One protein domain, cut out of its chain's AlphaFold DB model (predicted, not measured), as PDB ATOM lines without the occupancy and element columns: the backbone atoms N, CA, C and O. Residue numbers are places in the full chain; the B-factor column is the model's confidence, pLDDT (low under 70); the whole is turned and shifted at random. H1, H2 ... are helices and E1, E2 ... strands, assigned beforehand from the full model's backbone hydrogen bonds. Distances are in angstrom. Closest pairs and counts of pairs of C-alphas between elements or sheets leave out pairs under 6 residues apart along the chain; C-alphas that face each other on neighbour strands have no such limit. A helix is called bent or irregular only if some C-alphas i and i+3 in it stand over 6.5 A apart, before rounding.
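Overview. This is residues 212 to 351 of the 354 residues of an uncharacterized protein of Aureobasidium pullulans (UniProt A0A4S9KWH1). A strongly twisted and curled sheet of four strands has two helices, H2 and H3, over one face, meeting near a corner at their ends. H1 follows E2 at one edge of the sheet, and H4, after a long link, lies off the sheet and touches no helix. The printed part has 140 residues with four named helices and four named strands, in the order E1, E2, H1, H2, E3, H3, E4, H4. The mixed sheet runs E2, E1, E4, E3, and the class is mixed, helices and strands. The whole is compact, with a radius of gyration of the C-alphas of 15.0 A and spans of 45 by 43 by 25 A.

Along the chain. E1, residues 215 to 220, begins at C-alpha 215 (3.321, 15.635, -50.970) and is 16.2 A long. E2 is residues 231 to 234, and H1 is residues 235 to 238. H2, residues 260 to 269, is 14.3 A long. E3, residues 277 to 281, is 13.4 A long. H3, residues 291 to 308, is 25.0 A long, from C-alpha 291 at (2.728, 28.081, -40.021), with a kink of 27 degrees near residue 302; it is neither bent nor irregular, but only just, with C-alphas 303 and 306 6.4 A apart. E4, residues 314 to 321, is 23.1 A long. H4, residues 335 to 349, is 21.1 A long and ends at C-alpha 349 (15.595, 24.245, -27.086).

Arrangement. E1 and E4 are parallel neighbours, with N 217 and O 315 2.9 A apart. E2 and E1 form an antiparallel hairpin, with N 216 and O 233 2.8 A apart. E4 and E3 are antiparallel, with N 280 and O 318 2.9 A apart. These N and O pairs are within hydrogen-bond range. E2, H1, H2 and E3 make a split strand-helix-strand unit, two strands running the same way with E1 and E4 between them; its crossover is right-handed. H2 and H3 on the same face make two layers, helices over a sheet. H3 lies over E4 at a height over the sheet of 6.9 A, slantwise to the strands at 37 degrees on the local plane; the closest C-alphas of H3 and E4, those of Ile 298 and Ala 315, are 5.6 A apart. H2 lies over E1 at a height over the sheet of 8.4 A, slantwise at 57 degrees on the local plane. H2 and H3 only just touch, only at their ends, with 3 pairs of C-alphas within 8 A; the closest are Phe 260 and Asp 291, 4.7 A. H1 touches H2, closest at the C-alphas of Cys 238 and Ser 263, 4.8 A, and only grazes the sheet. H4 is not on the sheet and is apart from H2 and H3, for instance. Every O i to N i+4 pair is within hydrogen-bond range in H2 and H4, against 11 of 14 in H3; H1 is too short for one.

Size, cuts and confidence. The C-alphas of Asp 243 and Pro 328, the two farthest apart, are 45.4 A from each other. The printed part has no cut. The links H1 to H2 and E4 to H4 are long. The mean pLDDT of the printed part is 71.9, and residues 222 to 226, 282 to 285, 304 to 312 and 322 to 351 are under 70.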
ATOM      1  N   PRO A 212      -3.789  14.614 -45.963       76.81
ATOM      2  CA  PRO A 212      -2.724  13.606 -45.858       76.81
ATOM      3  C   PRO A 212      -2.146  13.070 -47.181       76.81
ATOM      4  O   PRO A 212      -1.082  12.451 -47.156       76.81
ATOM      5  N   GLU A 213      -2.816  13.259 -48.325       79.12
ATOM      6  CA  GLU A 213      -2.350  12.802 -49.647       79.12
ATOM      7  C   GLU A 213      -1.512  13.843 -50.414       79.12
ATOM      8  O   GLU A 213      -0.979  13.536 -51.487       79.12
ATOM      9  N   ILE A 214      -1.367  15.055 -49.874       84.62
ATOM     10  CA  ILE A 214      -0.457  16.075 -50.407       84.62
ATOM     11  C   ILE A 214       0.989  15.664 -50.105       84.62
ATOM     12  O   ILE A 214       1.298  15.166 -49.022       84.62
ATOM     13  N   ILE A 215       1.884  15.880 -51.064       86.06
ATOM     14  CA  ILE A 215       3.321  15.635 -50.970       86.06
ATOM     15  C   ILE A 215       4.038  16.982 -50.916       86.06
ATOM     16  O   ILE A 215       3.921  17.782 -51.837       86.06
ATOM     17  N   VAL A 216       4.813  17.218 -49.863       87.56
ATOM     18  CA  VAL A 216       5.777  18.319 -49.820       87.56
ATOM     19  C   VAL A 216       7.053  17.840 -50.504       87.56
ATOM     20  O   VAL A 216       7.550  16.753 -50.194       87.56
ATOM     21  N   ALA A 217       7.585  18.632 -51.431       87.19
ATOM     22  CA  ALA A 217       8.826  18.343 -52.134       87.19
ATOM     23  C   ALA A 217       9.823  19.495 -51.960       87.19
ATOM     24  O   ALA A 217       9.553  20.650 -52.279       87.19
ATOM     25  N   ILE A 218      10.999  19.159 -51.433       86.56
ATOM     26  CA  ILE A 218      12.089  20.089 -51.164       86.56
ATOM     27  C   ILE A 218      13.160  19.900 -52.227       86.56
ATOM     28  O   ILE A 218      13.850  18.877 -52.268       86.56
ATOM     29  N   LYS A 219      13.284  20.892 -53.103       82.31
ATOM     30  CA  LYS A 219      14.169  20.882 -54.268       82.31
ATOM     31  C   LYS A 219      15.372  21.799 -53.970       82.31
ATOM     32  O   LYS A 219      15.186  22.877 -53.411       82.31
ATOM     33  N   PRO A 220      16.626  21.408 -54.263       74.88
ATOM     34  CA  PRO A 220      17.752  22.328 -54.128       74.88
ATOM     35  C   PRO A 220      17.570  23.493 -55.110       74.88
ATOM     36  O   PRO A 220      17.130  23.284 -56.241       74.88
ATOM     37  N   SER A 221      17.922  24.710 -54.688       70.00
ATOM     38  CA  SER A 221      18.011  25.858 -55.600       70.00
ATOM     39  C   SER A 221      19.036  25.586 -56.715       70.00
ATOM     40  O   SER A 221      19.978  24.811 -56.520       70.00
ATOM     41  N   SER A 222      18.894  26.247 -57.869       68.56
ATOM     42  CA  SER A 222      19.872  26.183 -58.969       68.56
ATOM     43  C   SER A 222      21.293  26.534 -58.520       68.56
ATOM     44  O   SER A 222      22.262  25.985 -59.044       68.56
ATOM     45  N   ASP A 223      21.400  27.403 -57.514       66.19
ATOM     46  CA  ASP A 223      22.656  27.903 -56.962       66.19
ATOM     47  C   ASP A 223      23.152  27.078 -55.756       66.19
ATOM     48  O   ASP A 223      24.079  27.504 -55.060       66.19
ATOM     49  N   ASP A 224      22.571  25.900 -55.469       69.94
ATOM     50  CA  ASP A 224      22.927  25.111 -54.284       69.94
ATOM     51  C   ASP A 224      24.313  24.448 -54.374       69.94
ATOM     52  O   ASP A 224      24.479  23.264 -54.675       69.94
ATOM     53  N   ARG A 225      25.336  25.220 -54.001       67.94
ATOM     54  CA  ARG A 225      26.741  24.783 -53.917       67.94
ATOM     55  C   ARG A 225      26.993  23.684 -52.876       67.94
ATOM     56  O   ARG A 225      28.108  23.173 -52.821       67.94
ATOM     57  N   LEU A 226      26.002  23.335 -52.049       69.62
ATOM     58  CA  LEU A 226      26.077  22.209 -51.113       69.62
ATOM     59  C   LEU A 226      25.720  20.865 -51.774       69.62
ATOM     60  O   LEU A 226      26.032  19.819 -51.209       69.62
ATOM     61  N   GLY A 227      25.112  20.874 -52.967       70.25
ATOM     62  CA  GLY A 227      24.768  19.658 -53.706       70.25
ATOM     63  C   GLY A 227      23.715  18.798 -53.004       70.25
ATOM     64  O   GLY A 227      23.797  17.565 -53.051       70.25
ATOM     65  N   ARG A 228      22.750  19.427 -52.319       77.31
ATOM     66  CA  ARG A 228      21.702  18.718 -51.578       77.31
ATOM     67  C   ARG A 228      20.833  17.884 -52.512       77.31
ATOM     68  O   ARG A 228      20.615  18.204 -53.680       77.31
ATOM     69  N   LYS A 229      20.328  16.774 -51.980       73.06
ATOM     70  CA  LYS A 229      19.401  15.892 -52.692       73.06
ATOM     71  C   LYS A 229      17.985  16.441 -52.570       73.06
ATOM     72  O   LYS A 229      17.648  17.060 -51.566       73.06
ATOM     73  N   ILE A 230      17.152  16.146 -53.565       78.00
ATOM     74  CA  ILE A 230      15.706  16.339 -53.430       78.00
ATOM     75  C   ILE A 230      15.206  15.381 -52.348       78.00
ATOM     76  O   ILE A 230      15.547  14.194 -52.381       78.00
ATOM     77  N   VAL A 231      14.396  15.892 -51.426       83.38
ATOM     78  CA  VAL A 231      13.680  15.113 -50.410       83.38
ATOM     79  C   VAL A 231      12.201  15.452 -50.519       83.38
ATOM     80  O   VAL A 231      11.841  16.618 -50.647       83.38
ATOM     81  N   SER A 232      11.341  14.442 -50.483       84.06
ATOM     82  CA  SER A 232       9.890  14.615 -50.474       84.06
ATOM     83  C   SER A 232       9.250  13.713 -49.421       84.06
ATOM     84  O   SER A 232       9.818  12.695 -49.021       84.06
ATOM     85  N   PHE A 233       8.077  14.106 -48.929       84.94
ATOM     86  CA  PHE A 233       7.342  13.409 -47.870       84.94
ATOM     87  C   PHE A 233       5.862  13.826 -47.869       84.94
ATOM     88  O   PHE A 233       5.523  14.886 -48.395       84.94
ATOM     89  N   PRO A 234       4.950  13.013 -47.306       87.06
ATOM     90  CA  PRO A 234       3.544  13.387 -47.218       87.06
ATOM     91  C   PRO A 234       3.322  14.476 -46.157       87.06
ATOM     92  O   PRO A 234       3.953  14.464 -45.098       87.06
ATOM     93  N   LEU A 235       2.397  15.391 -46.440       89.31
ATOM     94  CA  LEU A 235       2.189  16.640 -45.701       89.31
ATOM     95  C   LEU A 235       1.839  16.444 -44.217       89.31
ATOM     96  O   LEU A 235       2.234  17.265 -43.393       89.31
ATOM     97  N   TRP A 236       1.186  15.337 -43.849       87.94
ATOM     98  CA  TRP A 236       0.871  15.021 -42.447       87.94
ATOM     99  C   TRP A 236       2.115  14.914 -41.545       87.94
ATOM    100  O   TRP A 236       1.995  15.062 -40.334       87.94
ATOM    101  N   ARG A 237       3.328  14.721 -42.096       86.19
ATOM    102  CA  ARG A 237       4.576  14.785 -41.307       86.19
ATOM    103  C   ARG A 237       4.891  16.181 -40.756       86.19
ATOM    104  O   ARG A 237       5.724  16.291 -39.866       86.19
ATOM    105  N   CYS A 238       4.235  17.218 -41.269       89.69
ATOM    106  CA  CYS A 238       4.309  18.579 -40.749       89.69
ATOM    107  C   CYS A 238       3.163  18.901 -39.775       89.69
ATOM    108  O   CYS A 238       2.963  20.073 -39.470       89.69
ATOM    109  N   GLN A 239       2.371  17.919 -39.331       89.00
ATOM    110  CA  GLN A 239       1.316  18.159 -38.346       89.00
ATOM    111  C   GLN A 239       1.914  18.467 -36.961       89.00
ATOM    112  O   GLN A 239       2.896  17.847 -36.548       89.00
ATOM    113  N   VAL A 240       1.287  19.398 -36.232       85.12
ATOM    114  CA  VAL A 240       1.587  19.691 -34.820       85.12
ATOM    115  C   VAL A 240       1.538  18.400 -33.974       85.12
ATOM    116  O   VAL A 240       0.537  17.681 -34.026       85.12
ATOM    117  N   PRO A 241       2.571  18.096 -33.160       80.69
ATOM    118  CA  PRO A 241       2.581  16.930 -32.279       80.69
ATOM    119  C   PRO A 241       1.397  16.873 -31.299       80.69
ATOM    120  O   PRO A 241       1.106  17.844 -30.600       80.69
ATOM    121  N   ILE A 242       0.769  15.701 -31.180       80.19
ATOM    122  CA  ILE A 242      -0.301  15.426 -30.208       80.19
ATOM    123  C   ILE A 242       0.326  14.765 -28.976       80.19
ATOM    124  O   ILE A 242       1.076  13.798 -29.102       80.19
ATOM    125  N   ASP A 243       0.056  15.305 -27.784       82.31
ATOM    126  CA  ASP A 243       0.610  14.844 -26.498       82.31
ATOM    127  C   ASP A 243       2.145  14.647 -26.505       82.31
ATOM    128  O   ASP A 243       2.688  13.716 -25.902       82.31
ATOM    129  N   GLY A 244       2.858  15.521 -27.228       76.31
ATOM    130  CA  GLY A 244       4.317  15.469 -27.378       76.31
ATOM    131  C   GLY A 244       4.827  14.344 -28.290       76.31
ATOM    132  O   GLY A 244       5.970  13.911 -28.144       76.31
ATOM    133  N   ARG A 245       3.995  13.829 -29.204       75.31
ATOM    134  CA  ARG A 245       4.342  12.764 -30.160       75.31
ATOM    135  C   ARG A 245       3.918  13.140 -31.575       75.31
ATOM    136  O   ARG A 245       2.928  13.844 -31.748       75.31
ATOM    137  N   ASP A 246       4.635  12.634 -32.578       77.12
ATOM    138  CA  ASP A 246       4.243  12.797 -33.984       77.12
ATOM    139  C   ASP A 246       2.787  12.324 -34.176       77.12
ATOM    140  O   ASP A 246       2.426  11.212 -33.771       77.12
ATOM    141  N   ALA A 247       1.946  13.183 -34.752       80.75
ATOM    142  CA  ALA A 247       0.521  12.916 -34.905       80.75
ATOM    143  C   ALA A 247       0.260  11.764 -35.904       80.75
ATOM    144  O   ALA A 247       1.005  11.606 -36.880       80.75
ATOM    145  N   PRO A 248      -0.783  10.937 -35.693       81.38
ATOM    146  CA  PRO A 248      -1.156   9.909 -36.657       81.38
ATOM    147  C   PRO A 248      -1.721  10.565 -37.933       81.38
ATOM    148  O   PRO A 248      -2.459  11.542 -37.817       81.38
ATOM    149  N   PRO A 249      -1.449  10.033 -39.144       81.88
ATOM    150  CA  PRO A 249      -1.886  10.640 -40.410       81.88
ATOM    151  C   PRO A 249      -3.390  10.936 -40.499       81.88
ATOM    152  O   PRO A 249      -3.809  11.840 -41.211       81.88
ATOM    153  N   GLU A 250      -4.203  10.158 -39.786       81.31
ATOM    154  CA  GLU A 250      -5.659  10.268 -39.727       81.31
ATOM    155  C   GLU A 250      -6.148  11.475 -38.898       81.31
ATOM    156  O   GLU A 250      -7.304  11.881 -39.029       81.31
ATOM    157  N   ALA A 251      -5.288  12.068 -38.061       83.19
ATOM    158  CA  ALA A 251      -5.597  13.265 -37.281       83.19
ATOM    159  C   ALA A 251      -5.406  14.576 -38.063       83.19
ATOM    160  O   ALA A 251      -5.785  15.626 -37.553       83.19
ATOM    161  N   PHE A 252      -4.827  14.546 -39.268       85.50
ATOM    162  CA  PHE A 252      -4.598  15.742 -40.080       85.50
ATOM    163  C   PHE A 252      -5.841  16.075 -40.918       85.50
ATOM    164  O   PHE A 252      -6.174  15.350 -41.859       85.50
ATOM    165  N   GLN A 253      -6.547  17.151 -40.553       82.69
ATOM    166  CA  GLN A 253      -7.881  17.487 -41.071       82.69
ATOM    167  C   GLN A 253      -7.958  18.900 -41.674       82.69
ATOM    168  O   GLN A 253      -8.728  19.120 -42.609       82.69
ATOM    169  N   ASP A 254      -7.164  19.849 -41.174       85.25
ATOM    170  CA  ASP A 254      -7.202  21.267 -41.547       85.25
ATOM    171  C   ASP A 254      -5.785  21.822 -41.785       85.25
ATOM    172  O   ASP A 254      -4.808  21.389 -41.177       85.25
ATOM    173  N   TRP A 255      -5.662  22.846 -42.630       86.25
ATOM    174  CA  TRP A 255      -4.432  23.627 -42.802       86.25
ATOM    175  C   TRP A 255      -3.882  24.199 -41.490       86.25
ATOM    176  O   TRP A 255      -2.674  24.364 -41.346       86.25
ATOM    177  N   ARG A 256      -4.769  24.480 -40.528       85.19
ATOM    178  CA  ARG A 256      -4.446  24.959 -39.175       85.19
ATOM    179  C   ARG A 256      -3.732  23.926 -38.301       85.19
ATOM    180  O   ARG A 256      -3.166  24.310 -37.284       85.19
ATOM    181  N   ASP A 257      -3.730  22.655 -38.698       86.94
ATOM    182  CA  ASP A 257      -3.000  21.588 -38.007       86.94
ATOM    183  C   ASP A 257      -1.504  21.558 -38.396       86.94
ATOM    184  O   ASP A 257      -0.734  20.782 -37.825       86.94
ATOM    185  N   LEU A 258      -1.083  22.354 -39.391       90.38
ATOM    186  CA  LEU A 258       0.298  22.403 -39.872       90.38
ATOM    187  C   LEU A 258       1.222  23.217 -38.965       90.38
ATOM    188  O   LEU A 258       0.869  24.281 -38.465       90.38
ATOM    189  N   SER A 259       2.460  22.744 -38.872       89.19
ATOM    190  CA  SER A 259       3.587  23.381 -38.205       89.19
ATOM    191  C   SER A 259       4.751  23.527 -39.189       89.19
ATOM    192  O   SER A 259       5.332  22.553 -39.682       89.19
ATOM    193  N   PHE A 260       5.121  24.774 -39.477       88.69
ATOM    194  CA  PHE A 260       6.346  25.110 -40.199       88.69
ATOM    195  C   PHE A 260       7.583  24.679 -39.397       88.69
ATOM    196  O   PHE A 260       8.578  24.240 -39.977       88.69
ATOM    197  N   PHE A 261       7.511  24.742 -38.064       84.31
ATOM    198  CA  PHE A 261       8.591  24.278 -37.201       84.31
ATOM    199  C   PHE A 261       8.820  22.765 -37.331       84.31
ATOM    200  O   PHE A 261       9.967  22.337 -37.443       84.31
ATOM    201  N   ASP A 262       7.758  21.955 -37.394       86.06
ATOM    202  CA  ASP A 262       7.862  20.500 -37.559       86.06
ATOM    203  C   ASP A 262       8.294  20.100 -38.971       86.06
ATOM    204  O   ASP A 262       9.091  19.174 -39.124       86.06
ATOM    205  N   SER A 263       7.888  20.868 -39.989       87.81
ATOM    206  CA  SER A 263       8.490  20.794 -41.325       87.81
ATOM    207  C   SER A 263      10.015  20.961 -41.233       87.81
ATOM    208  O   SER A 263      10.768  20.056 -41.591       87.81
ATOM    209  N   VAL A 264      10.503  22.053 -40.629       86.56
ATOM    210  CA  VAL A 264      11.948  22.304 -40.446       86.56
ATOM    211  C   VAL A 264      12.629  21.249 -39.555       86.56
ATOM    212  O   VAL A 264      13.763  20.862 -39.847       86.56
ATOM    213  N   ARG A 265      11.964  20.730 -38.511       82.94
ATOM    214  CA  ARG A 265      12.444  19.602 -37.685       82.94
ATOM    215  C   ARG A 265      12.681  18.366 -38.548       82.94
ATOM    216  O   ARG A 265      13.742  17.749 -38.450       82.94
ATOM    217  N   HIS A 266      11.738  18.038 -39.429       80.56
ATOM    218  CA  HIS A 266      11.869  16.905 -40.334       80.56
ATOM    219  C   HIS A 266      13.001  17.109 -41.357       80.56
ATOM    220  O   HIS A 266      13.804  16.200 -41.560       80.56
ATOM    221  N   LEU A 267      13.145  18.316 -41.921       86.00
ATOM    222  CA  LEU A 267      14.227  18.637 -42.865       86.00
ATOM    223  C   LEU A 267      15.627  18.632 -42.237       86.00
ATOM    224  O   LEU A 267      16.597  18.312 -42.923       86.00
ATOM    225  N   LYS A 268      15.746  18.962 -40.945       83.75
ATOM    226  CA  LYS A 268      16.989  18.779 -40.179       83.75
ATOM    227  C   LYS A 268      17.306  17.293 -39.980       83.75
ATOM    228  O   LYS A 268      18.455  16.896 -40.140       83.75
ATOM    229  N   ALA A 269      16.300  16.471 -39.666       80.12
ATOM    230  CA  ALA A 269      16.466  15.031 -39.446       80.12
ATOM    231  C   ALA A 269      16.829  14.245 -40.725       80.12
ATOM    232  O   ALA A 269      17.514  13.230 -40.638       80.12
ATOM    233  N   GLU A 270      16.410  14.722 -41.900       78.56
ATOM    234  CA  GLU A 270      16.786  14.182 -43.223       78.56
ATOM    235  C   GLU A 270      18.060  14.867 -43.804       78.56
ATOM    236  O   GLU A 270      18.339  14.757 -44.996       78.56
ATOM    237  N   GLU A 271      18.828  15.601 -42.980       80.06
ATOM    238  CA  GLU A 271      20.082  16.315 -43.322       80.06
ATOM    239  C   GLU A 271      19.979  17.365 -44.463       80.06
ATOM    240  O   GLU A 271      20.982  17.754 -45.067       80.06
ATOM    241  N   VAL A 272      18.778  17.876 -44.757       80.00
ATOM    242  CA  VAL A 272      18.517  18.836 -45.856       80.00
ATOM    243  C   VAL A 272      18.770  20.292 -45.440       80.00
ATOM    244  O   VAL A 272      19.228  21.110 -46.244       80.00
ATOM    245  N   VAL A 273      18.457  20.628 -44.185       80.56
ATOM    246  CA  VAL A 273      18.498  21.996 -43.638       80.56
ATOM    247  C   VAL A 273      19.526  22.086 -42.511       80.56
ATOM    248  O   VAL A 273      19.412  21.402 -41.496       80.56
ATOM    249  N   SER A 274      20.517  22.964 -42.676       78.25
ATOM    250  CA  SER A 274      21.562  23.272 -41.691       78.25
ATOM    251  C   SER A 274      21.324  24.621 -40.996       78.25
ATOM    252  O   SER A 274      20.428  25.387 -41.360       78.25
ATOM    253  N   LYS A 275      22.134  24.961 -39.978       75.00
ATOM    254  CA  LYS A 275      22.051  26.288 -39.344       75.00
ATOM    255  C   LYS A 275      22.343  27.393 -40.369       75.00
ATOM    256  O   LYS A 275      23.402  27.405 -40.994       75.00
ATOM    257  N   GLY A 276      21.420  28.348 -40.472       72.56
ATOM    258  CA  GLY A 276      21.512  29.480 -41.392       72.56
ATOM    259  C   GLY A 276      20.997  29.195 -42.805       72.56
ATOM    260  O   GLY A 276      21.145  30.055 -43.662       72.56
ATOM    261  N   ASP A 277      20.402  28.031 -43.069       78.81
ATOM    262  CA  ASP A 277      19.518  27.846 -44.225       78.81
ATOM    263  C   ASP A 277      18.119  28.416 -43.941       78.81
ATOM    264  O   ASP A 277      17.670  28.438 -42.792       78.81
ATOM    265  N   VAL A 278      17.410  28.833 -44.993       79.62
ATOM    266  CA  VAL A 278      15.995  29.229 -44.939       79.62
ATOM    267  C   VAL A 278      15.185  28.480 -45.998       79.62
ATOM    268  O   VAL A 278      15.683  28.181 -47.086       79.62
ATOM    269  N   LEU A 279      13.926  28.179 -45.673       83.69
ATOM    270  CA  LEU A 279      12.971  27.611 -46.620       83.69
ATOM    271  C   LEU A 279      12.317  28.746 -47.417       83.69
ATOM    272  O   LEU A 279      11.781  29.687 -46.830       83.69
ATOM    273  N   VAL A 280      12.334  28.641 -48.742       81.69
ATOM    274  CA  VAL A 280      11.611  29.532 -49.657       81.69
ATOM    275  C   VAL A 280      10.566  28.745 -50.438       81.69
ATOM    276  O   VAL A 280      10.770  27.582 -50.789       81.69
ATOM    277  N   TRP A 281       9.430  29.373 -50.710       79.69
ATOM    278  CA  TRP A 281       8.434  28.860 -51.643       79.69
ATOM    279  C   TRP A 281       8.958  29.019 -53.080       79.69
ATOM    280  O   TRP A 281       9.339  30.116 -53.493       79.69
ATOM    281  N   GLY A 282       9.045  27.898 -53.805       61.97
ATOM    282  CA  GLY A 282       9.985  27.729 -54.920       61.97
ATOM    283  C   GLY A 282       9.739  28.564 -56.181       61.97
ATOM    284  O   GLY A 282      10.684  28.769 -56.934       61.97
ATOM    285  N   GLU A 283       8.517  29.049 -56.419       55.22
ATOM    286  CA  GLU A 283       8.188  29.844 -57.620       55.22
ATOM    287  C   GLU A 283       8.263  31.367 -57.396       55.22
ATOM    288  O   GLU A 283       8.258  32.124 -58.363       55.22
ATOM    289  N   PHE A 284       8.369  31.829 -56.142       56.69
ATOM    290  CA  PHE A 284       8.255  33.256 -55.792       56.69
ATOM    291  C   PHE A 284       9.408  33.799 -54.924       56.69
ATOM    292  O   PHE A 284       9.350  34.952 -54.497       56.69
ATOM    293  N   ASP A 285      10.417  32.978 -54.596       64.38
ATOM    294  CA  ASP A 285      11.501  33.281 -53.634       64.38
ATOM    295  C   ASP A 285      11.013  33.777 -52.250       64.38
ATOM    296  O   ASP A 285      11.769  34.335 -51.447       64.38
ATOM    297  N   GLN A 286       9.735  33.557 -51.924       75.12
ATOM    298  CA  GLN A 286       9.139  34.023 -50.677       75.12
ATOM    299  C   GLN A 286       9.591  33.147 -49.508       75.12
ATOM    300  O   GLN A 286       9.337  31.943 -49.467       75.12
ATOM    301  N   ILE A 287      10.259  33.766 -48.538       80.88
ATOM    302  CA  ILE A 287      10.793  33.086 -47.356       80.88
ATOM    303  C   ILE A 287       9.638  32.680 -46.438       80.88
ATOM    304  O   ILE A 287       8.927  33.539 -45.915       80.88
ATOM    305  N   VAL A 288       9.510  31.379 -46.193       82.94
ATOM    306  CA  VAL A 288       8.547  30.808 -45.247       82.94
ATOM    307  C   VAL A 288       9.051  31.073 -43.825       82.94
ATOM    308  O   VAL A 288      10.220  30.832 -43.520       82.94
ATOM    309  N   ARG A 289       8.195  31.631 -42.959       82.00
ATOM    310  CA  ARG A 289       8.586  32.124 -41.616       82.00
ATOM    311  C   ARG A 289       7.648  31.696 -40.489       82.00
ATOM    312  O   ARG A 289       8.003  31.834 -39.323       82.00
ATOM    313  N   SER A 290       6.456  31.219 -40.823       84.12
ATOM    314  CA  SER A 290       5.421  30.798 -39.877       84.12
ATOM    315  C   SER A 290       4.486  29.767 -40.500       84.12
ATOM    316  O   SER A 290       4.400  29.644 -41.725       84.12
ATOM    317  N   ASP A 291       3.729  29.086 -39.647       87.31
ATOM    318  CA  ASP A 291       2.728  28.081 -40.021       87.31
ATOM    319  C   ASP A 291       1.715  28.644 -41.028       87.31
ATOM    320  O   ASP A 291       1.430  28.016 -42.043       87.31
ATOM    321  N   MET A 292       1.276  29.892 -40.824       83.44
ATOM    322  CA  MET A 292       0.386  30.612 -41.740       83.44
ATOM    323  C   MET A 292       1.012  30.828 -43.129       83.44
ATOM    324  O   MET A 292       0.335  30.624 -44.134       83.44
ATOM    325  N   THR A 293       2.299  31.194 -43.211       86.31
ATOM    326  CA  THR A 293       2.989  31.324 -44.514       86.31
ATOM    327  C   THR A 293       3.223  29.973 -45.191       86.31
ATOM    328  O   THR A 293       3.174  29.889 -46.413       86.31
ATOM    329  N   PHE A 294       3.443  28.908 -44.413       89.38
ATOM    330  CA  PHE A 294       3.655  27.558 -44.933       89.38
ATOM    331  C   PHE A 294       2.351  26.959 -45.478       89.38
ATOM    332  O   PHE A 294       2.306  26.527 -46.627       89.38
ATOM    333  N   ALA A 295       1.275  27.016 -44.690       89.12
ATOM    334  CA  ALA A 295      -0.061  26.595 -45.093       89.12
ATOM    335  C   ALA A 295      -0.577  27.384 -46.308       89.12
ATOM    336  O   ALA A 295      -1.079  26.779 -47.252       89.12
ATOM    337  N   GLY A 296      -0.394  28.712 -46.321       87.19
ATOM    338  CA  GLY A 296      -0.752  29.568 -47.456       87.19
ATOM    339  C   GLY A 296      -0.036  29.156 -48.746       87.19
ATOM    340  O   GLY A 296      -0.697  28.836 -49.730       87.19
ATOM    341  N   ALA A 297       1.297  29.046 -48.707       87.38
ATOM    342  CA  ALA A 297       2.104  28.650 -49.864       87.38
ATOM    343  C   ALA A 297       1.785  27.234 -50.388       87.38
ATOM    344  O   ALA A 297       1.954  26.975 -51.577       87.38
ATOM    345  N   ILE A 298       1.320  26.305 -49.541       88.38
ATOM    346  CA  ILE A 298       0.813  25.000 -50.005       88.38
ATOM    347  C   ILE A 298      -0.565  25.158 -50.660       88.38
ATOM    348  O   ILE A 298      -0.809  24.594 -51.726       88.38
ATOM    349  N   GLN A 299      -1.475  25.905 -50.030       86.94
ATOM    350  CA  GLN A 299      -2.841  26.064 -50.525       86.94
ATOM    351  C   GLN A 299      -2.874  26.752 -51.901       86.94
ATOM    352  O   GLN A 299      -3.636  26.328 -52.769       86.94
ATOM    353  N   GLU A 300      -2.040  27.775 -52.094       84.00
ATOM    354  CA  GLU A 300      -1.931  28.562 -53.327       84.00
ATOM    355  C   GLU A 300      -1.413  27.702 -54.493       84.00
ATOM    356  O   GLU A 300      -2.097  27.561 -55.506       84.00
ATOM    357  N   GLN A 301      -0.309  26.968 -54.299       83.31
ATOM    358  CA  GLN A 301       0.209  26.015 -55.295       83.31
ATOM    359  C   GLN A 301      -0.819  24.961 -55.728       83.31
ATOM    360  O   GLN A 301      -0.898  24.604 -56.902       83.31
ATOM    361  N   LEU A 302      -1.634  24.460 -54.794       80.56
ATOM    362  CA  LEU A 302      -2.656  23.450 -55.088       80.56
ATOM    363  C   LEU A 302      -3.927  24.031 -55.733       80.56
ATOM    364  O   LEU A 302      -4.752  23.265 -56.235       80.56
ATOM    365  N   GLN A 303      -4.094  25.356 -55.740       78.31
ATOM    366  CA  GLN A 303      -5.078  26.041 -56.583       78.31
ATOM    367  C   GLN A 303      -4.525  26.201 -58.008       78.31
ATOM    368  O   GLN A 303      -5.179  25.794 -58.970       78.31
ATOM    369  N   ASP A 304      -3.287  26.680 -58.134       69.12
ATOM    370  CA  ASP A 304      -2.665  27.009 -59.422       69.12
ATOM    371  C   ASP A 304      -2.211  25.780 -60.228       69.12
ATOM    372  O   ASP A 304      -2.136  25.832 -61.460       69.12
ATOM    373  N   ALA A 305      -1.986  24.633 -59.576       62.53
ATOM    374  CA  ALA A 305      -1.600  23.385 -60.238       62.53
ATOM    375  C   ALA A 305      -2.563  22.964 -61.366       62.53
ATOM    376  O   ALA A 305      -2.123  22.403 -62.373       62.53
ATOM    377  N   GLY A 306      -3.857  23.285 -61.237       53.78
ATOM    378  CA  GLY A 306      -4.863  23.016 -62.269       53.78
ATOM    379  C   GLY A 306      -4.731  23.861 -63.541       53.78
ATOM    380  O   GLY A 306      -5.224  23.444 -64.588       53.78
ATOM    381  N   TYR A 307      -4.039  25.000 -63.468       54.34
ATOM    382  CA  TYR A 307      -3.818  25.922 -64.585       54.34
ATOM    383  C   TYR A 307      -2.407  25.769 -65.175       54.34
ATOM    384  O   TYR A 307      -2.251  25.731 -66.396       54.34
ATOM    385  N   ASN A 308      -1.392  25.596 -64.322       53.34
ATOM    386  CA  ASN A 308       0.020  25.551 -64.728       53.34
ATOM    387  C   ASN A 308       0.526  24.143 -65.106       53.34
ATOM    388  O   ASN A 308       1.649  23.992 -65.589       53.34
ATOM    389  N   GLY A 309      -0.285  23.094 -64.920       54.03
ATOM    390  CA  GLY A 309       0.088  21.715 -65.262       54.03
ATOM    391  C   GLY A 309       1.073  21.063 -64.284       54.03
ATOM    392  O   GLY A 309       1.697  20.051 -64.619       54.03
ATOM    393  N   LEU A 310       1.205  21.634 -63.083       59.06
ATOM    394  CA  LEU A 310       1.902  21.033 -61.947       59.06
ATOM    395  C   LEU A 310       1.104  19.828 -61.411       59.06
ATOM    396  O   LEU A 310      -0.038  19.574 -61.803       59.06
ATOM    397  N   ALA A 311       1.694  19.044 -60.509       65.31
ATOM    398  CA  ALA A 311       0.979  17.926 -59.908       65.31
ATOM    399  C   ALA A 311      -0.046  18.431 -58.876       65.31
ATOM    400  O   ALA A 311       0.334  19.004 -57.863       65.31
ATOM    401  N   PHE A 312      -1.332  18.121 -59.086       69.00
ATOM    402  CA  PHE A 312      -2.493  18.460 -58.230       69.00
ATOM    403  C   PHE A 312      -2.399  18.061 -56.736       69.00
ATOM    404  O   PHE A 312      -3.362  18.237 -55.990       69.00
ATOM    405  N   ASN A 313      -1.292  17.454 -56.302       79.12
ATOM    406  CA  ASN A 313      -1.018  17.067 -54.923       79.12
ATOM    407  C   ASN A 313       0.482  17.165 -54.545       79.12
ATOM    408  O   ASN A 313       0.879  16.535 -53.570       79.12
ATOM    409  N   GLU A 314       1.318  17.899 -55.291       79.00
ATOM    410  CA  GLU A 314       2.707  18.243 -54.908       79.00
ATOM    411  C   GLU A 314       2.754  19.731 -54.516       79.00
ATOM    412  O   GLU A 314       2.088  20.551 -55.143       79.00
ATOM    413  N   ALA A 315       3.513  20.076 -53.476       85.44
ATOM    414  CA  ALA A 315       3.802  21.452 -53.082       85.44
ATOM    415  C   ALA A 315       5.319  21.634 -52.957       85.44
ATOM    416  O   ALA A 315       5.976  20.948 -52.165       85.44
ATOM    417  N   ASP A 316       5.857  22.546 -53.758       85.56
ATOM    418  CA  ASP A 316       7.278  22.764 -53.970       85.56
ATOM    419  C   ASP A 316       7.848  23.887 -53.105       85.56
ATOM    420  O   ASP A 316       7.346  25.013 -53.032       85.56
ATOM    421  N   PHE A 317       8.983  23.574 -52.492       86.81
ATOM    422  CA  PHE A 317       9.814  24.514 -51.758       86.81
ATOM    423  C   PHE A 317      11.277  24.300 -52.130       86.81
ATOM    424  O   PHE A 317      11.687  23.196 -52.501       86.81
ATOM    425  N   ALA A 318      12.083  25.345 -51.975       84.94
ATOM    426  CA  ALA A 318      13.528  25.246 -52.061       84.94
ATOM    427  C   ALA A 318      14.191  25.650 -50.745       84.94
ATOM    428  O   ALA A 318      13.636  26.399 -49.943       84.94
ATOM    429  N   VAL A 319      15.402  25.141 -50.521       81.38
ATOM    430  CA  VAL A 319      16.258  25.594 -49.421       81.38
ATOM    431  C   VAL A 319      17.378  26.433 -50.010       81.38
ATOM    432  O   VAL A 319      18.135  25.963 -50.862       81.38
ATOM    433  N   VAL A 320      17.490  27.669 -49.534       76.56
ATOM    434  CA  VAL A 320      18.589  28.577 -49.864       76.56
ATOM    435  C   VAL A 320      19.383  28.886 -48.604       76.56
ATOM    436  O   VAL A 320      18.839  28.967 -47.501       76.56
ATOM    437  N   LYS A 321      20.694  29.063 -48.757       71.88
ATOM    438  CA  LYS A 321      21.535  29.501 -47.646       71.88
ATOM    439  C   LYS A 321      21.246  30.975 -47.365       71.88
ATOM    440  O   LYS A 321      21.245  31.775 -48.294       71.88
ATOM    441  N   GLY A 322      21.039  31.329 -46.099       60.44
ATOM    442  CA  GLY A 322      20.724  32.676 -45.617       60.44
ATOM    443  C   GLY A 322      21.879  33.663 -45.788       60.44
ATOM    444  O   GLY A 322      22.541  34.047 -44.826       60.44
ATOM    445  N   MET A 323      22.119  34.066 -47.030       48.12
ATOM    446  CA  MET A 323      23.003  35.152 -47.439       48.12
ATOM    447  C   MET A 323      22.240  36.089 -48.385       48.12
ATOM    448  O   MET A 323      21.182  35.737 -48.899       48.12
ATOM    449  N   TYR A 324      22.742  37.316 -48.535       40.56
ATOM    450  CA  TYR A 324      22.039  38.421 -49.196       40.56
ATOM    451  C   TYR A 324      21.570  38.085 -50.626       40.56
ATOM    452  O   TYR A 324      22.262  37.340 -51.325       40.56
ATOM    453  N   PRO A 325      20.419  38.639 -51.068       39.19
ATOM    454  CA  PRO A 325      19.770  38.256 -52.319       39.19
ATOM    455  C   PRO A 325      20.685  38.408 -53.537       39.19
ATOM    456  O   PRO A 325      21.291  39.456 -53.759       39.19
ATOM    457  N   SER A 326      20.721  37.366 -54.366       42.09
ATOM    458  CA  SER A 326      21.457  37.308 -55.633       42.09
ATOM    459  C   SER A 326      20.781  38.078 -56.776       42.09
ATOM    460  O   SER A 326      21.351  38.179 -57.864       42.09
ATOM    461  N   HIS A 327      19.576  38.623 -56.563       39.12
ATOM    462  CA  HIS A 327      18.771  39.300 -57.584       39.12
ATOM    463  C   HIS A 327      18.267  40.676 -57.104       39.12
ATOM    464  O   HIS A 327      17.674  40.756 -56.021       39.12
ATOM    465  N   PRO A 328      18.434  41.756 -57.898       34.50
ATOM    466  CA  PRO A 328      17.887  43.076 -57.583       34.50
ATOM    467  C   PRO A 328      16.358  43.061 -57.742       34.50
ATOM    468  O   PRO A 328      15.829  43.249 -58.834       34.50
ATOM    469  N   GLY A 329      15.657  42.798 -56.639       42.47
ATOM    470  CA  GLY A 329      14.200  42.627 -56.590       42.47
ATOM    471  C   GLY A 329      13.749  41.561 -55.585       42.47
ATOM    472  O   GLY A 329      12.643  41.651 -55.062       42.47
ATOM    473  N   SER A 330      14.619  40.602 -55.249       43.03
ATOM    474  CA  SER A 330      14.368  39.654 -54.158       43.03
ATOM    475  C   SER A 330      14.427  40.376 -52.803       43.03
ATOM    476  O   SER A 330      15.302  41.218 -52.572       43.03
ATOM    477  N   GLN A 331      13.475  40.085 -51.910       44.53
ATOM    478  CA  GLN A 331      13.365  40.775 -50.623       44.53
ATOM    479  C   GLN A 331      14.578  40.466 -49.737       44.53
ATOM    480  O   GLN A 331      14.797  39.324 -49.332       44.53
ATOM    481  N   THR A 332      15.339  41.498 -49.366       43.16
ATOM    482  CA  THR A 332      16.416  41.372 -48.375       43.16
ATOM    483  C   THR A 332      15.873  40.774 -47.083       43.16
ATOM    484  O   THR A 332      14.958  41.346 -46.491       43.16
ATOM    485  N   VAL A 333      16.464  39.668 -46.615       46.62
ATOM    486  CA  VAL A 333      16.166  39.099 -45.294       46.62
ATOM    487  C   VAL A 333      16.427  40.182 -44.238       46.62
ATOM    488  O   VAL A 333      17.581  40.591 -44.085       46.62
ATOM    489  N   PRO A 334      15.411  40.676 -43.501       45.03
ATOM    490  CA  PRO A 334      15.663  41.588 -42.394       45.03
ATOM    491  C   PRO A 334      16.525  40.869 -41.356       45.03
ATOM    492  O   PRO A 334      16.266  39.701 -41.060       45.03
ATOM    493  N   ALA A 335      17.517  41.543 -40.769       44.28
ATOM    494  CA  ALA A 335      18.369  40.934 -39.739       44.28
ATOM    495  C   ALA A 335      17.534  40.369 -38.570       44.28
ATOM    496  O   ALA A 335      17.826  39.294 -38.043       44.28
ATOM    497  N   ASP A 336      16.418  41.033 -38.257       44.19
ATOM    498  CA  ASP A 336      15.435  40.596 -37.266       44.19
ATOM    499  C   ASP A 336      14.737  39.273 -37.615       44.19
ATOM    500  O   ASP A 336      14.235  38.610 -36.719       44.19
ATOM    501  N   THR A 337      14.728  38.832 -38.877       45.00
ATOM    502  CA  THR A 337      14.179  37.517 -39.262       45.00
ATOM    503  C   THR A 337      15.112  36.384 -38.857       45.00
ATOM    504  O   THR A 337      14.650  35.417 -38.259       45.00
ATOM    505  N   ASN A 338      16.423  36.518 -39.091       46.66
ATOM    506  CA  ASN A 338      17.393  35.554 -38.565       46.66
ATOM    507  C   ASN A 338      17.344  35.543 -37.031       46.66
ATOM    508  O   ASN A 338      17.290  34.476 -36.430       46.66
ATOM    509  N   ARG A 339      17.238  36.724 -36.407       45.09
ATOM    510  CA  ARG A 339      17.072  36.865 -34.955       45.09
ATOM    511  C   ARG A 339      15.778  36.230 -34.431       45.09
ATOM    512  O   ARG A 339      15.811  35.620 -33.372       45.09
ATOM    513  N   LEU A 340      14.657  36.344 -35.148       45.91
ATOM    514  CA  LEU A 340      13.383  35.704 -34.798       45.91
ATOM    515  C   LEU A 340      13.452  34.182 -34.940       45.91
ATOM    516  O   LEU A 340      12.953  33.482 -34.067       45.91
ATOM    517  N   VAL A 341      14.088  33.667 -35.996       45.69
ATOM    518  CA  VAL A 341      14.297  32.223 -36.183       45.69
ATOM    519  C   VAL A 341      15.236  31.667 -35.108       45.69
ATOM    520  O   VAL A 341      14.932  30.631 -34.525       45.69
ATOM    521  N   GLU A 342      16.332  32.359 -34.781       49.47
ATOM    522  CA  GLU A 342      17.227  31.957 -33.690       49.47
ATOM    523  C   GLU A 342      16.552  32.060 -32.312       49.47
ATOM    524  O   GLU A 342      16.715  31.154 -31.503       49.47
ATOM    525  N   GLU A 343      15.743  33.089 -32.049       46.34
ATOM    526  CA  GLU A 343      14.984  33.234 -30.797       46.34
ATOM    527  C   GLU A 343      13.853  32.196 -30.668       46.34
ATOM    528  O   GLU A 343      13.603  31.702 -29.570       46.34
ATOM    529  N   LEU A 344      13.191  31.818 -31.768       46.56
ATOM    530  CA  LEU A 344      12.199  30.735 -31.788       46.56
ATOM    531  C   LEU A 344      12.849  29.365 -31.572       46.56
ATOM    532  O   LEU A 344      12.335  28.578 -30.783       46.56
ATOM    533  N   VAL A 345      13.990  29.100 -32.217       49.03
ATOM    534  CA  VAL A 345      14.782  27.882 -31.986       49.03
ATOM    535  C   VAL A 345      15.259  27.827 -30.532       49.03
ATOM    536  O   VAL A 345      14.994  26.835 -29.860       49.03
ATOM    537  N   ARG A 346      15.834  28.914 -30.002       47.25
ATOM    538  CA  ARG A 346      16.279  29.016 -28.601       47.25
ATOM    539  C   ARG A 346      15.138  28.755 -27.614       47.25
ATOM    540  O   ARG A 346      15.306  27.972 -26.690       47.25
ATOM    541  N   ARG A 347      13.954  29.341 -27.830       45.88
ATOM    542  CA  ARG A 347      12.755  29.115 -26.990       45.88
ATOM    543  C   ARG A 347      12.161  27.709 -27.095       45.88
ATOM    544  O   ARG A 347      11.320  27.360 -26.267       45.88
ATOM    545  N   TYR A 348      12.532  26.937 -28.115       42.91
ATOM    546  CA  TYR A 348      12.147  25.532 -28.248       42.91
ATOM    547  C   TYR A 348      13.195  24.616 -27.603       42.91
ATOM    548  O   TYR A 348      12.833  23.710 -26.863       42.91
ATOM    549  N   GLU A 349      14.484  24.908 -27.788       47.66
ATOM    550  CA  GLU A 349      15.595  24.245 -27.086       47.66
ATOM    551  C   GLU A 349      15.502  24.455 -25.556       47.66
ATOM    552  O   GLU A 349      15.758  23.534 -24.791       47.66
ATOM    553  N   GLU A 350      15.011  25.610 -25.088       46.34
ATOM    554  CA  GLU A 350      14.679  25.869 -23.672       46.34
ATOM    555  C   GLU A 350      13.406  25.156 -23.168       46.34
ATOM    556  O   GLU A 350      13.098  25.217 -21.976       46.34
ATOM    557  N   LYS A 351      12.645  24.492 -24.050       40.66
ATOM    558  CA  LYS A 351      11.423  23.740 -23.714       40.66
ATOM    559  C   LYS A 351      11.584  22.221 -23.764       40.66
ATOM    560  O   LYS A 351      10.647  21.532 -23.364       40.66
TER     561      LYS A 351